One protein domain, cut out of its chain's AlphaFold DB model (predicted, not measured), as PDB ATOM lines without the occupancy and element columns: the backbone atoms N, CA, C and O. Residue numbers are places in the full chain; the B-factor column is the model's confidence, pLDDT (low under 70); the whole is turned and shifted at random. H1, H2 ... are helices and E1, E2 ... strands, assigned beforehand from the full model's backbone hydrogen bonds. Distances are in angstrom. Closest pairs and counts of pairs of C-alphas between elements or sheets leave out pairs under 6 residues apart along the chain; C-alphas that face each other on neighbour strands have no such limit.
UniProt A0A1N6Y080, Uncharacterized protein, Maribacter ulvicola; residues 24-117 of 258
ATOM      1  N   GLU A  24      29.115  19.242 -13.338       82.06
ATOM      2  CA  GLU A  24      30.100  19.462 -14.396       82.06
ATOM      3  C   GLU A  24      29.503  19.152 -15.772       82.06
ATOM      4  O   GLU A  24      28.676  18.251 -15.930       82.06
ATOM      5  N   PHE A  25      29.915  19.923 -16.776       77.31
ATOM      6  CA  PHE A  25      29.436  19.771 -18.151       77.31
ATOM      7  C   PHE A  25      30.295  18.819 -18.988       77.31
ATOM      8  O   PHE A  25      29.929  18.516 -20.121       77.31
ATOM      9  N   GLY A  26      31.455  18.392 -18.478       67.94
ATOM     10  CA  GLY A  26      32.435  17.578 -19.209       67.94
ATOM     11  C   GLY A  26      33.208  18.331 -20.299       67.94
ATOM     12  O   GLY A  26      34.340  17.976 -20.599       67.94
ATOM     13  N   THR A  27      32.638  19.403 -20.856       73.44
ATOM     14  CA  THR A  27      33.281  20.315 -21.814       73.44
ATOM     15  C   THR A  27      32.855  21.760 -21.568       73.44
ATOM     16  O   THR A  27      31.802  22.025 -20.986       73.44
ATOM     17  N   GLU A  28      33.658  22.706 -22.049       83.44
ATOM     18  CA  GLU A  28      33.344  24.132 -21.992       83.44
ATOM     19  C   GLU A  28      32.112  24.480 -22.851       83.44
ATOM     20  O   GLU A  28      31.953  24.017 -23.985       83.44
ATOM     21  N   ILE A  29      31.203  25.286 -22.300       81.31
ATOM     22  CA  ILE A  29      30.010  25.803 -22.977       81.31
ATOM     23  C   ILE A  29      30.152  27.303 -23.109       81.31
ATOM     24  O   ILE A  29      30.302  28.000 -22.110       81.31
ATOM     25  N   GLN A  30      30.075  27.795 -24.337       84.75
ATOM     26  CA  GLN A  30      30.070  29.222 -24.590       84.75
ATOM     27  C   GLN A  30      28.760  29.826 -24.063       84.75
ATOM     28  O   GLN A  30      27.672  29.406 -24.454       84.75
ATOM     29  N   VAL A  31      28.867  30.801 -23.168       84.94
ATOM     30  CA  VAL A  31      27.758  31.599 -22.645       84.94
ATOM     31  C   VAL A  31      28.056  33.068 -22.908       84.94
ATOM     32  O   VAL A  31      29.198  33.509 -22.793       84.94
ATOM     33  N   ILE A  32      27.038  33.831 -23.288       83.56
ATOM     34  CA  ILE A  32      27.154  35.281 -23.448       83.56
ATOM     35  C   ILE A  32      26.630  35.907 -22.164       83.56
ATOM     36  O   ILE A  32      25.550  35.547 -21.700       83.56
ATOM     37  N   VAL A  33      27.401  36.813 -21.575       84.56
ATOM     38  CA  VAL A  33      27.053  37.463 -20.310       84.56
ATOM     39  C   VAL A  33      26.871  38.959 -20.477       84.56
ATOM     40  O   VAL A  33      27.475  39.593 -21.343       84.56
ATOM     41  N   GLU A  34      26.036  39.536 -19.626       82.75
ATOM     42  CA  GLU A  34      25.856  40.981 -19.577       82.75
ATOM     43  C   GLU A  34      27.140  41.684 -19.117       82.75
ATOM     44  O   GLU A  34      27.832  41.242 -18.189       82.75
ATOM     45  N   THR A  35      27.450  42.813 -19.749       83.25
ATOM     46  CA  THR A  35      28.545  43.688 -19.328       83.25
ATOM     47  C   THR A  35      28.390  44.083 -17.858       83.25
ATOM     48  O   THR A  35      27.326  44.498 -17.409       83.25
ATOM     49  N   GLY A  36      29.470  43.969 -17.085       84.62
ATOM     50  CA  GLY A  36      29.482  44.282 -15.657       84.62
ATOM     51  C   GLY A  36      29.081  43.121 -14.742       84.62
ATOM     52  O   GLY A  36      29.090  43.305 -13.518       84.62
ATOM     53  N   THR A  37      28.791  41.934 -15.295       87.81
ATOM     54  CA  THR A  37      28.461  40.726 -14.520       87.81
ATOM     55  C   THR A  37      29.540  40.435 -13.479       87.81
ATOM     56  O   THR A  37      30.726  40.317 -13.799       87.81
ATOM     57  N   LYS A  38      29.127  40.319 -12.213       90.62
ATOM     58  CA  LYS A  38      30.009  39.961 -11.097       90.62
ATOM     59  C   LYS A  38      30.303  38.467 -11.116       90.62
ATOM     60  O   LYS A  38      29.397  37.653 -11.273       90.62
ATOM     61  N   VAL A  39      31.559  38.121 -10.866       90.25
ATOM     62  CA  VAL A  39      32.000  36.740 -10.682       90.25
ATOM     63  C   VAL A  39      32.343  36.531  -9.212       90.25
ATOM     64  O   VAL A  39      33.131  37.276  -8.617       90.25
ATOM     65  N   TYR A  40      31.744  35.505  -8.629       91.06
ATOM     66  CA  TYR A  40      31.847  35.163  -7.218       91.06
ATOM     67  C   TYR A  40      32.836  34.020  -7.016       91.06
ATOM     68  O   TYR A  40      32.850  33.071  -7.800       91.06
ATOM     69  N   LYS A  41      33.646  34.059  -5.953       88.12
ATOM     70  CA  LYS A  41      34.537  32.925  -5.638       88.12
ATOM     71  C   LYS A  41      33.749  31.661  -5.293       88.12
ATOM     72  O   LYS A  41      34.160  30.557  -5.645       88.12
ATOM     73  N   TYR A  42      32.598  31.825  -4.641       86.56
ATOM     74  CA  TYR A  42      31.804  30.724  -4.101       86.56
ATOM     75  C   TYR A  42      30.431  30.613  -4.767       86.56
ATOM     76  O   TYR A  42      29.780  31.614  -5.066       86.56
ATOM     77  N   SER A  43      29.932  29.381  -4.907       81.31
ATOM     78  CA  SER A  43      28.620  29.092  -5.513       81.31
ATOM     79  C   SER A  43      27.437  29.693  -4.748       81.31
ATOM     80  O   SER A  43      26.350  29.845  -5.302       81.31
ATOM     81  N   ALA A  44      27.635  30.026  -3.470       82.44
ATOM     82  CA  ALA A  44      26.632  30.672  -2.628       82.44
ATOM     83  C   ALA A  44      26.390  32.150  -2.998       82.44
ATOM     84  O   ALA A  44      25.354  32.692  -2.631       82.44
ATOM     85  N   GLY A  45      27.286  32.778  -3.774       77.00
ATOM     86  CA  GLY A  45      27.143  34.175  -4.204       77.00
ATOM     87  C   GLY A  45      27.780  35.200  -3.261       77.00
ATOM     88  O   GLY A  45      27.440  36.377  -3.320       77.00
ATOM     89  N   PHE A  46      28.709  34.775  -2.403       77.69
ATOM     90  CA  PHE A  46      29.506  35.671  -1.560       77.69
ATOM     91  C   PHE A  46      30.886  35.929  -2.185       77.69
ATOM     92  O   PHE A  46      31.391  35.094  -2.940       77.69
ATOM     93  N   ASP A  47      31.488  37.073  -1.846       84.12
ATOM     94  CA  ASP A  47      32.859  37.456  -2.224       84.12
ATOM     95  C   ASP A  47      33.079  37.553  -3.751       84.12
ATOM     96  O   ASP A  47      33.719  36.708  -4.389       84.12
ATOM     97  N   SER A  48      32.489  38.590  -4.363       85.56
ATOM     98  CA  SER A  48      32.774  38.933  -5.760       85.56
ATOM     99  C   SER A  48      34.142  39.591  -5.868       85.56
ATOM    100  O   SER A  48      34.390  40.593  -5.198       85.56
ATOM    101  N   TYR A  49      34.989  39.092  -6.760       87.00
ATOM    102  CA  TYR A  49      36.383  39.540  -6.855       87.00
ATOM    103  C   TYR A  49      36.790  39.964  -8.268       87.00
ATOM    104  O   TYR A  49      37.862  40.530  -8.464       87.00
ATOM    105  N   CYS A  50      35.928  39.716  -9.254       88.25
ATOM    106  CA  CYS A  50      36.099  40.218 -10.606       88.25
ATOM    107  C   CYS A  50      34.751  40.524 -11.271       88.25
ATOM    108  O   CYS A  50      33.682  40.127 -10.795       88.25
ATOM    109  N   LYS A  51      34.818  41.294 -12.358       87.00
ATOM    110  CA  LYS A  51      33.682  41.660 -13.204       87.00
ATOM    111  C   LYS A  51      34.030  41.391 -14.658       87.00
ATOM    112  O   LYS A  51      35.150  41.687 -15.078       87.00
ATOM    113  N   ILE A  52      33.069  40.880 -15.411       84.38
ATOM    114  CA  ILE A  52      33.201  40.723 -16.856       84.38
ATOM    115  C   ILE A  52      32.997  42.097 -17.499       84.38
ATOM    116  O   ILE A  52      32.003  42.765 -17.219       84.38
ATOM    117  N   LYS A  53      33.982  42.564 -18.273       75.62
ATOM    118  CA  LYS A  53      34.041  43.957 -18.743       75.62
ATOM    119  C   LYS A  53      33.280  44.219 -20.038       75.62
ATOM    120  O   LYS A  53      32.838  45.344 -20.210       75.62
ATOM    121  N   ASP A  54      33.059  43.199 -20.861       73.50
ATOM    122  CA  ASP A  54      32.315  43.317 -22.116       73.50
ATOM    123  C   ASP A  54      31.395  42.097 -22.292       73.50
ATOM    124  O   ASP A  54      31.634  41.051 -21.679       73.50
ATOM    125  N   SER A  55      30.368  42.194 -23.144       66.12
ATOM    126  CA  SER A  55      29.520  41.060 -23.556       66.12
ATOM    127  C   SER A  55      30.262  40.104 -24.495       66.12
ATOM    128  O   SER A  55      29.868  39.860 -25.633       66.12
ATOM    129  N   ILE A  56      31.381  39.578 -24.006       68.81
ATOM    130  CA  ILE A  56      32.214  38.591 -24.683       68.81
ATOM    131  C   ILE A  56      31.623  37.209 -24.403       68.81
ATOM    132  O   ILE A  56      31.180  36.948 -23.279       68.81
ATOM    133  N   PRO A  57      31.654  36.289 -25.376       77.19
ATOM    134  CA  PRO A  57      31.448  34.892 -25.068       77.19
ATOM    135  C   PRO A  57      32.494  34.396 -24.059       77.19
ATOM    136  O   PRO A  57      33.699  34.548 -24.265       77.19
ATOM    137  N   ILE A  58      32.025  33.776 -22.983       85.12
ATOM    138  CA  ILE A  58      32.854  33.146 -21.953       85.12
ATOM    139  C   ILE A  58      32.523  31.661 -21.859       85.12
ATOM    140  O   ILE A  58      31.457  31.229 -22.289       85.12
ATOM    141  N   TYR A  59      33.414  30.869 -21.273       86.75
ATOM    142  CA  TYR A  59      33.232  29.426 -21.182       86.75
ATOM    143  C   TYR A  59      32.812  29.002 -19.776       86.75
ATOM    144  O   TYR A  59      33.508  29.260 -18.789       86.75
ATOM    145  N   ALA A  60      31.659  28.343 -19.693       87.69
ATOM    146  CA  ALA A  60      31.154  27.694 -18.496       87.69
ATOM    147  C   ALA A  60      31.542  26.208 -18.490       87.69
ATOM    148  O   ALA A  60      31.388  25.519 -19.495       87.69
ATOM    149  N   THR A  61      32.018  25.703 -17.354       86.56
ATOM    150  CA  THR A  61      32.457  24.305 -17.175       86.56
ATOM    151  C   THR A  61      31.538  23.495 -16.263       86.56
ATOM    152  O   THR A  61      31.621  22.267 -16.222       86.56
ATOM    153  N   GLY A  62      30.636  24.157 -15.539       86.00
ATOM    154  CA  GLY A  62      29.642  23.492 -14.709       86.00
ATOM    155  C   GLY A  62      28.580  24.444 -14.176       86.00
ATOM    156  O   GLY A  62      28.625  25.650 -14.414       86.00
ATOM    157  N   LYS A  63      27.625  23.903 -13.421       86.44
ATOM    158  CA  LYS A  63      26.563  24.658 -12.751       86.44
ATOM    159  C   LYS A  63      26.364  24.157 -11.327       86.44
ATOM    160  O   LYS A  63      26.375  22.957 -11.074       86.44
ATOM    161  N   LYS A  64      26.161  25.072 -10.385       86.19
ATOM    162  CA  LYS A  64      25.782  24.751  -9.006       86.19
ATOM    163  C   LYS A  64      24.740  25.755  -8.537       86.19
ATOM    164  O   LYS A  64      24.981  26.958  -8.614       86.19
ATOM    165  N   TYR A  65      23.597  25.269  -8.056       83.00
ATOM    166  CA  TYR A  65      22.414  26.104  -7.820       83.00
ATOM    167  C   TYR A  65      22.043  26.903  -9.089       83.00
ATOM    168  O   TYR A  65      22.181  26.410 -10.209       83.00
ATOM    169  N   SER A  66      21.624  28.154  -8.932       85.19
ATOM    170  CA  SER A  66      21.352  29.108 -10.013       85.19
ATOM    171  C   SER A  66      22.614  29.793 -10.557       85.19
ATOM    172  O   SER A  66      22.570  30.964 -10.924       85.19
ATOM    173  N   ARG A  67      23.778  29.122 -10.551       89.12
ATOM    174  CA  ARG A  67      25.045  29.748 -10.961       89.12
ATOM    175  C   ARG A  67      25.927  28.871 -11.837       89.12
ATOM    176  O   ARG A  67      26.156  27.705 -11.519       89.12
ATOM    177  N   TYR A  68      26.477  29.455 -12.896       89.06
ATOM    178  CA  TYR A  68      27.443  28.807 -13.783       89.06
ATOM    179  C   TYR A  68      28.865  29.021 -13.274       89.06
ATOM    180  O   TYR A  68      29.240  30.146 -12.958       89.06
ATOM    181  N   LEU A  69      29.653  27.951 -13.212       90.50
ATOM    182  CA  LEU A  69      31.094  28.011 -12.999       90.50
ATOM    183  C   LEU A  69      31.766  28.347 -14.332       90.50
ATOM    184  O   LEU A  69      31.606  27.608 -15.300       90.50
ATOM    185  N   ILE A  70      32.519  29.438 -14.368       90.50
ATOM    186  CA  ILE A  70      33.201  29.952 -15.557       90.50
ATOM    187  C   ILE A  70      34.711  30.051 -15.341       90.50
ATOM    188  O   ILE A  70      35.194  30.117 -14.202       90.50
ATOM    189  N   LYS A  71      35.455  30.131 -16.445       85.69
ATOM    190  CA  LYS A  71      36.875  30.489 -16.449       85.69
ATOM    191  C   LYS A  71      37.175  31.425 -17.623       85.69
ATOM    192  O   LYS A  71      36.994  31.049 -18.774       85.69
ATOM    193  N   GLN A  72      37.661  32.631 -17.335       80.19
ATOM    194  CA  GLN A  72      38.111  33.595 -18.343       80.19
ATOM    195  C   GLN A  72      39.332  34.364 -17.826       80.19
ATOM    196  O   GLN A  72      39.221  35.193 -16.924       80.19
ATOM    197  N   GLY A  73      40.516  34.091 -18.381       80.19
ATOM    198  CA  GLY A  73      41.768  34.665 -17.876       80.19
ATOM    199  C   GLY A  73      41.957  34.379 -16.379       80.19
ATOM    200  O   GLY A  73      41.903  33.224 -15.956       80.19
ATOM    201  N   ASN A  74      42.112  35.439 -15.578       81.44
ATOM    202  CA  ASN A  74      42.247  35.355 -14.115       81.44
ATOM    203  C   ASN A  74      40.895  35.285 -13.370       81.44
ATOM    204  O   ASN A  74      40.872  35.181 -12.145       81.44
ATOM    205  N   CYS A  75      39.768  35.335 -14.086       83.06
ATOM    206  CA  CYS A  75      38.419  35.276 -13.530       83.06
ATOM    207  C   CYS A  75      37.898  33.829 -13.572       83.06
ATOM    208  O   CYS A  75      37.386  33.375 -14.594       83.06
ATOM    209  N   LYS A  76      38.025  33.087 -12.465       89.38
ATOM    210  CA  LYS A  76      37.464  31.732 -12.286       89.38
ATOM    211  C   LYS A  76      36.459  31.702 -11.135       89.38
ATOM    212  O   LYS A  76      36.835  31.801  -9.968       89.38
ATOM    213  N   GLY A  77      35.180  31.536 -11.422       90.75
ATOM    214  CA  GLY A  77      34.178  31.571 -10.361       90.75
ATOM    215  C   GLY A  77      32.766  31.408 -10.873       90.75
ATOM    216  O   GLY A  77      32.551  30.891 -11.961       90.75
ATOM    217  N   TYR A  78      31.808  31.832 -10.069       91.81
ATOM    218  CA  TYR A  78      30.393  31.620 -10.312       91.81
ATOM    219  C   TYR A  78      29.736  32.905 -10.804       91.81
ATOM    220  O   TYR A  78      29.951  33.961 -10.215       91.81
ATOM    221  N   ILE A  79      28.915  32.812 -11.843       90.88
ATOM    222  CA  ILE A  79      28.022  33.884 -12.306       90.88
ATOM    223  C   ILE A  79      26.571  33.452 -12.133       90.88
ATOM    224  O   ILE A  79      26.283  32.256 -12.157       90.88
ATOM    225  N   GLU A  80      25.658  34.399 -11.954       88.50
ATOM    226  CA  GLU A  80      24.229  34.094 -11.834       88.50
ATOM    227  C   GLU A  80      23.637  33.699 -13.190       88.50
ATOM    228  O   GLU A  80      24.024  34.238 -14.224       88.50
ATOM    229  N   ASP A  81      22.712  32.742 -13.190       86.12
ATOM    230  CA  ASP A  81      22.034  32.275 -14.403       86.12
ATOM    231  C   ASP A  81      21.277  33.393 -15.126       86.12
ATOM    232  O   ASP A  81      21.370  33.490 -16.345       86.12
ATOM    233  N   LYS A  82      20.646  34.301 -14.378       84.25
ATOM    234  CA  LYS A  82      19.986  35.500 -14.917       84.25
ATOM    235  C   LYS A  82      20.922  36.471 -15.650       84.25
ATOM    236  O   LYS A  82      20.440  37.311 -16.392       84.25
ATOM    237  N   SER A  83      22.235  36.395 -15.420       85.38
ATOM    238  CA  SER A  83      23.227  37.238 -16.106       85.38
ATOM    239  C   SER A  83      23.670  36.654 -17.451       85.38
ATOM    240  O   SER A  83      24.489  37.262 -18.144       85.38
ATOM    241  N   VAL A  84      23.171  35.465 -17.806       84.75
ATOM    242  CA  VAL A  84      23.443  34.795 -19.076       84.75
ATOM    243  C   VAL A  84      22.355  35.149 -20.085       84.75
ATOM    244  O   VAL A  84      21.173  34.881 -19.874       84.75
ATOM    245  N   GLN A  85      22.766  35.709 -21.218       81.88
ATOM    246  CA  GLN A  85      21.882  35.991 -22.343       81.88
ATOM    247  C   GLN A  85      21.477  34.692 -23.056       81.88
ATOM    248  O   GLN A  85      22.234  33.720 -23.080       81.88
ATOM    249  N   ASN A  86      20.293  34.684 -23.681       73.75
ATOM    250  CA  ASN A  86      19.733  33.517 -24.381       73.75
ATOM    251  C   ASN A  86      19.651  32.266 -23.491       73.75
ATOM    252  O   ASN A  86      19.970  31.152 -23.913       73.75
ATOM    253  N   GLU A  87      19.215  32.462 -22.246       71.00
ATOM    254  CA  GLU A  87      19.226  31.441 -21.199       71.00
ATOM    255  C   GLU A  87      18.545  30.129 -21.624       71.00
ATOM    256  O   GLU A  87      19.023  29.057 -21.273       71.00
ATOM    257  N   GLU A  88      17.465  30.177 -22.407       76.12
ATOM    258  CA  GLU A  88      16.734  28.983 -22.860       76.12
ATOM    259  C   GLU A  88      17.519  28.142 -23.883       76.12
ATOM    260  O   GLU A  88      17.599  26.911 -23.772       76.12
ATOM    261  N   PHE A  89      18.199  28.801 -24.824       74.88
ATOM    262  CA  PHE A  89      19.126  28.141 -25.744       74.88
ATOM    263  C   PHE A  89      20.302  27.522 -24.976       74.88
ATOM    264  O   PHE A  89      20.657  26.363 -25.201       74.88
ATOM    265  N   ILE A  90      20.855  28.255 -24.004       74.25
ATOM    266  CA  ILE A  90      21.941  27.766 -23.147       74.25
ATOM    267  C   ILE A  90      21.480  26.592 -22.278       74.25
ATOM    268  O   ILE A  90      22.190  25.595 -22.197       74.25
ATOM    269  N   LYS A  91      20.282  26.647 -21.685       76.50
ATOM    270  CA  LYS A  91      19.680  25.540 -20.921       76.50
ATOM    271  C   LYS A  91      19.605  24.268 -21.767       76.50
ATOM    272  O   LYS A  91      19.974  23.200 -21.280       76.50
ATOM    273  N   THR A  92      19.210  24.389 -23.033       80.19
ATOM    274  CA  THR A  92      19.131  23.260 -23.973       80.19
ATOM    275  C   THR A  92      20.518  22.702 -24.317       80.19
ATOM    276  O   THR A  92      20.738  21.493 -24.238       80.19
ATOM    277  N   GLN A  93      21.490  23.566 -24.625       78.88
ATOM    278  CA  GLN A  93      22.881  23.164 -24.896       78.88
ATOM    279  C   GLN A  93      23.536  22.482 -23.687       78.88
ATOM    280  O   GLN A  93      24.180  21.440 -23.821       78.88
ATOM    281  N   VAL A  94      23.327  23.043 -22.494       79.25
ATOM    282  CA  VAL A  94      23.783  22.498 -21.211       79.25
ATOM    283  C   VAL A  94      23.177  21.116 -20.983       79.25
ATOM    284  O   VAL A  94      23.920  20.171 -20.722       79.25
ATOM    285  N   ALA A  95      21.858  20.965 -21.143       79.62
ATOM    286  CA  ALA A  95      21.181  19.679 -20.984       79.62
ATOM    287  C   ALA A  95      21.740  18.611 -21.939       79.62
ATOM    288  O   ALA A  95      22.090  17.517 -21.493       79.62
ATOM    289  N   ASN A  96      21.912  18.946 -23.222       82.62
ATOM    290  CA  ASN A  96      22.461  18.029 -24.223       82.62
ATOM    291  C   ASN A  96      23.898  17.600 -23.891       82.62
ATOM    292  O   ASN A  96      24.217  16.411 -23.947       82.62
ATOM    293  N   LYS A  97      24.757  18.539 -23.481       81.88
ATOM    294  CA  LYS A  97      26.143  18.236 -23.092       81.88
ATOM    295  C   LYS A  97      26.237  17.408 -21.815       81.88
ATOM    296  O   LYS A  97      27.045  16.489 -21.754       81.88
ATOM    297  N   ILE A  98      25.378  17.661 -20.829       80.44
ATOM    298  CA  ILE A  98      25.291  16.827 -19.620       80.44
ATOM    299  C   ILE A  98      24.910  15.390 -19.984       80.44
ATOM    300  O   ILE A  98      25.480  14.449 -19.431       80.44
ATOM    301  N   VAL A  99      23.941  15.206 -20.884       85.88
ATOM    302  CA  VAL A  99      23.538  13.873 -21.349       85.88
ATOM    303  C   VAL A  99      24.701  13.184 -22.065       85.88
ATOM    304  O   VAL A  99      24.984  12.024 -21.763       85.88
ATOM    305  N   ALA A 100      25.411  13.895 -22.946       84.31
ATOM    306  CA  ALA A 100      26.587  13.373 -23.639       84.31
ATOM    307  C   ALA A 100      27.702  12.964 -22.661       84.31
ATOM    308  O   ALA A 100      28.142  11.819 -22.694       84.31
ATOM    309  N   TYR A 101      28.072  13.839 -21.721       82.31
ATOM    310  CA  TYR A 101      29.092  13.559 -20.705       82.31
ATOM    311  C   TYR A 101      28.734  12.351 -19.832       82.31
ATOM    312  O   TYR A 101      29.562  11.475 -19.596       82.31
ATOM    313  N   LYS A 102      27.478  12.256 -19.374       85.94
ATOM    314  CA  LYS A 102      27.017  11.088 -18.607       85.94
ATOM    315  C   LYS A 102      27.126   9.805 -19.425       85.94
ATOM    316  O   LYS A 102      27.546   8.784 -18.889       85.94
ATOM    317  N   LYS A 103      26.764   9.855 -20.709       89.56
ATOM    318  CA  LYS A 103      26.870   8.713 -21.620       89.56
ATOM    319  C   LYS A 103      28.328   8.296 -21.822       89.56
ATOM    320  O   LYS A 103      28.626   7.112 -21.715       89.56
ATOM    321  N   GLU A 104      29.228   9.246 -22.055       87.94
ATOM    322  CA  GLU A 104      30.670   8.989 -22.167       87.94
ATOM    323  C   GLU A 104      31.234   8.376 -20.888       87.94
ATOM    324  O   GLU A 104      31.927   7.366 -20.958       87.94
ATOM    325  N   LYS A 105      30.880   8.917 -19.718       86.88
ATOM    326  CA  LYS A 105      31.311   8.373 -18.427       86.88
ATOM    327  C   LYS A 105      30.845   6.930 -18.224       86.88
ATOM    328  O   LYS A 105      31.652   6.089 -17.859       86.88
ATOM    329  N   ILE A 106      29.585   6.618 -18.538       90.19
ATOM    330  CA  ILE A 106      29.061   5.241 -18.474       90.19
ATOM    331  C   ILE A 106      29.852   4.303 -19.394       90.19
ATOM    332  O   ILE A 106      30.156   3.172 -19.012       90.19
ATOM    333  N   ILE A 107      30.190   4.759 -20.605       90.56
ATOM    334  CA  ILE A 107      30.998   3.979 -21.550       90.56
ATOM    335  C   ILE A 107      32.403   3.747 -20.982       90.56
ATOM    336  O   ILE A 107      32.867   2.611 -20.994       90.56
ATOM    337  N   GLN A 108      33.050   4.782 -20.445       89.69
ATOM    338  CA  GLN A 108      34.378   4.675 -19.833       89.69
ATOM    339  C   GLN A 108      34.378   3.729 -18.628       89.69
ATOM    340  O   GLN A 108      35.203   2.821 -18.573       89.69
ATOM    341  N   ASP A 109      33.406   3.857 -17.723       87.12
ATOM    342  CA  ASP A 109      33.247   2.963 -16.570       87.12
ATOM    343  C   ASP A 109      33.024   1.505 -17.028       87.12
ATOM    344  O   ASP A 109      33.550   0.560 -16.435       87.12
ATOM    345  N   SER A 110      32.289   1.307 -18.130       87.94
ATOM    346  CA  SER A 110      32.068  -0.016 -18.727       87.94
ATOM    347  C   SER A 110      33.347  -0.599 -19.336       87.94
ATOM    348  O   SER A 110      33.632  -1.779 -19.129       87.94
ATOM    349  N   ILE A 111      34.133   0.212 -20.053       90.00
ATOM    350  CA  ILE A 111      35.431  -0.188 -20.616       90.00
ATOM    351  C   ILE A 111      36.395  -0.552 -19.488       90.00
ATOM    352  O   ILE A 111      36.950  -1.648 -19.509       90.00
ATOM    353  N   ALA A 112      36.522   0.299 -18.468       86.81
ATOM    354  CA  ALA A 112      37.377   0.050 -17.313       86.81
ATOM    355  C   ALA A 112      36.994  -1.257 -16.601       86.81
ATOM    356  O   ALA A 112      37.864  -2.052 -16.247       86.81
ATOM    357  N   LYS A 113      35.691  -1.543 -16.458       85.31
ATOM    358  CA  LYS A 113      35.214  -2.820 -15.913       85.31
ATOM    359  C   LYS A 113      35.617  -4.002 -16.800       85.31
ATOM    360  O   LYS A 113      36.083  -5.011 -16.279       85.31
ATOM    361  N   ILE A 114      35.468  -3.900 -18.121       87.00
ATOM    362  CA  ILE A 114      35.869  -4.957 -19.069       87.00
ATOM    363  C   ILE A 114      37.383  -5.196 -19.022       87.00
ATOM    364  O   ILE A 114      37.822  -6.345 -18.974       87.00
ATOM    365  N   GLU A 115      38.186  -4.134 -19.006       87.88
ATOM    366  CA  GLU A 115      39.645  -4.220 -18.906       87.88
ATOM    367  C   GLU A 115      40.079  -4.840 -17.583       87.88
ATOM    368  O   GLU A 115      40.894  -5.767 -17.581       87.88
ATOM    369  N   TYR A 116      39.473  -4.400 -16.475       88.00
ATOM    370  CA  TYR A 116      39.683  -4.997 -15.164       88.00
ATOM    371  C   TYR A 116      39.387  -6.489 -15.202       88.00
ATOM    372  O   TYR A 116      40.224  -7.260 -14.756       88.00
ATOM    373  N   LYS A 117      38.264  -6.930 -15.790       87.62
ATOM    374  CA  LYS A 117      37.925  -8.357 -15.941       87.62
ATOM    375  C   LYS A 117      38.929  -9.109 -16.825       87.62
ATOM    376  O   LYS A 117      39.364 -10.208 -16.477       87.62
TER     377      LYS A 117
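What this domain is: This is residues 24 to 117 of the 258 residues of an uncharacterized protein of Maribacter ulvicola (UniProt A0A1N6Y080). One long helix, H1, runs along one face of a strongly twisted four-stranded sheet, mostly over its edge strand E1, and its residues 106 to 117 stick out as an arm beyond the compact body. At the end away from that arm, a small hairpin of E2 and E3 packs through E2 on E6, the sheet's other edge. The printed part has 94 residues, with named elements in the order E1 E2 E3 E4 E5 E6 H1; the larger sheet runs E1 - E4 - E5 - E6, all antiparallel, and the class is mixed, helices and strands. The whole is loose, with a radius of gyration of the C-alphas of 15.5 A and spans of 53 by 26 by 22 A, the arm adding to the longest.

How they stand to each other: E1, residues 24 to 33, is an edge strand that bends by 100 degrees at residue 27. Its antiparallel neighbour is E4, residues 57 to 64, with N 29 and O 60 at 2.8 A. E2, residues 38 to 40, and E3, residues 48 to 51, form a hairpin, with N 39 and O 50 at 2.9 A. E4 bends by 68 degrees at residue 61 and forms a hairpin with E5, residues 67 to 72, where N 61 and O 69 are 2.8 A apart. E5 forms the next hairpin with E6, residues 75 to 80, with N 70 and O 77 at 2.8 A; E4, E5 and E6 are a meander, each strand the antiparallel neighbour of the one before. E2 touches E6, the closest C-alphas being those of Tyr 40 and Tyr 78, 4.9 A apart. Residues 84 to 85 pair antiparallel with residues 32 to 33 of E1. H1, residues 87 to 117, is on the larger sheet at a height over the sheet of 6.7 A and lies over E1 and E4; H1 and the sheet E1 E4 E5 E6 are two layers, a helix on one face of a sheet. It runs along the strands, at 9 degrees to E1 on the local plane, and the closest C-alphas of E1 and H1, those of Phe 25 and Ile 98, are 5.3 A apart. In H1 every O i to N i+4 pair is within hydrogen-bond range. H1 and E3 are apart.

Where its parts are: E1 begins at C-alpha 24 (30.100, 19.462, -14.396) and measures 19.2 A. E2 measures 6.4 A, E3 8.0 A, E4 19.8 A, E5 15.5 A and E6 14.3 A. H1 measures 44.3 A, from C-alpha 87 (19.226, 31.441, -21.199) to C-alpha 117 (37.925, -8.357, -15.941).

The domain as a whole: The C-alphas of Gly 36 and Lys 117 are the two farthest apart, at 53.3 A. Without residues 106 to 117, which stand free, the body spans 35 by 22 by 21 A. The printed part has no cut and no long link. The mean pLDDT of the printed part is 83.7, with residue 26 and residues 55 to 56 under 70.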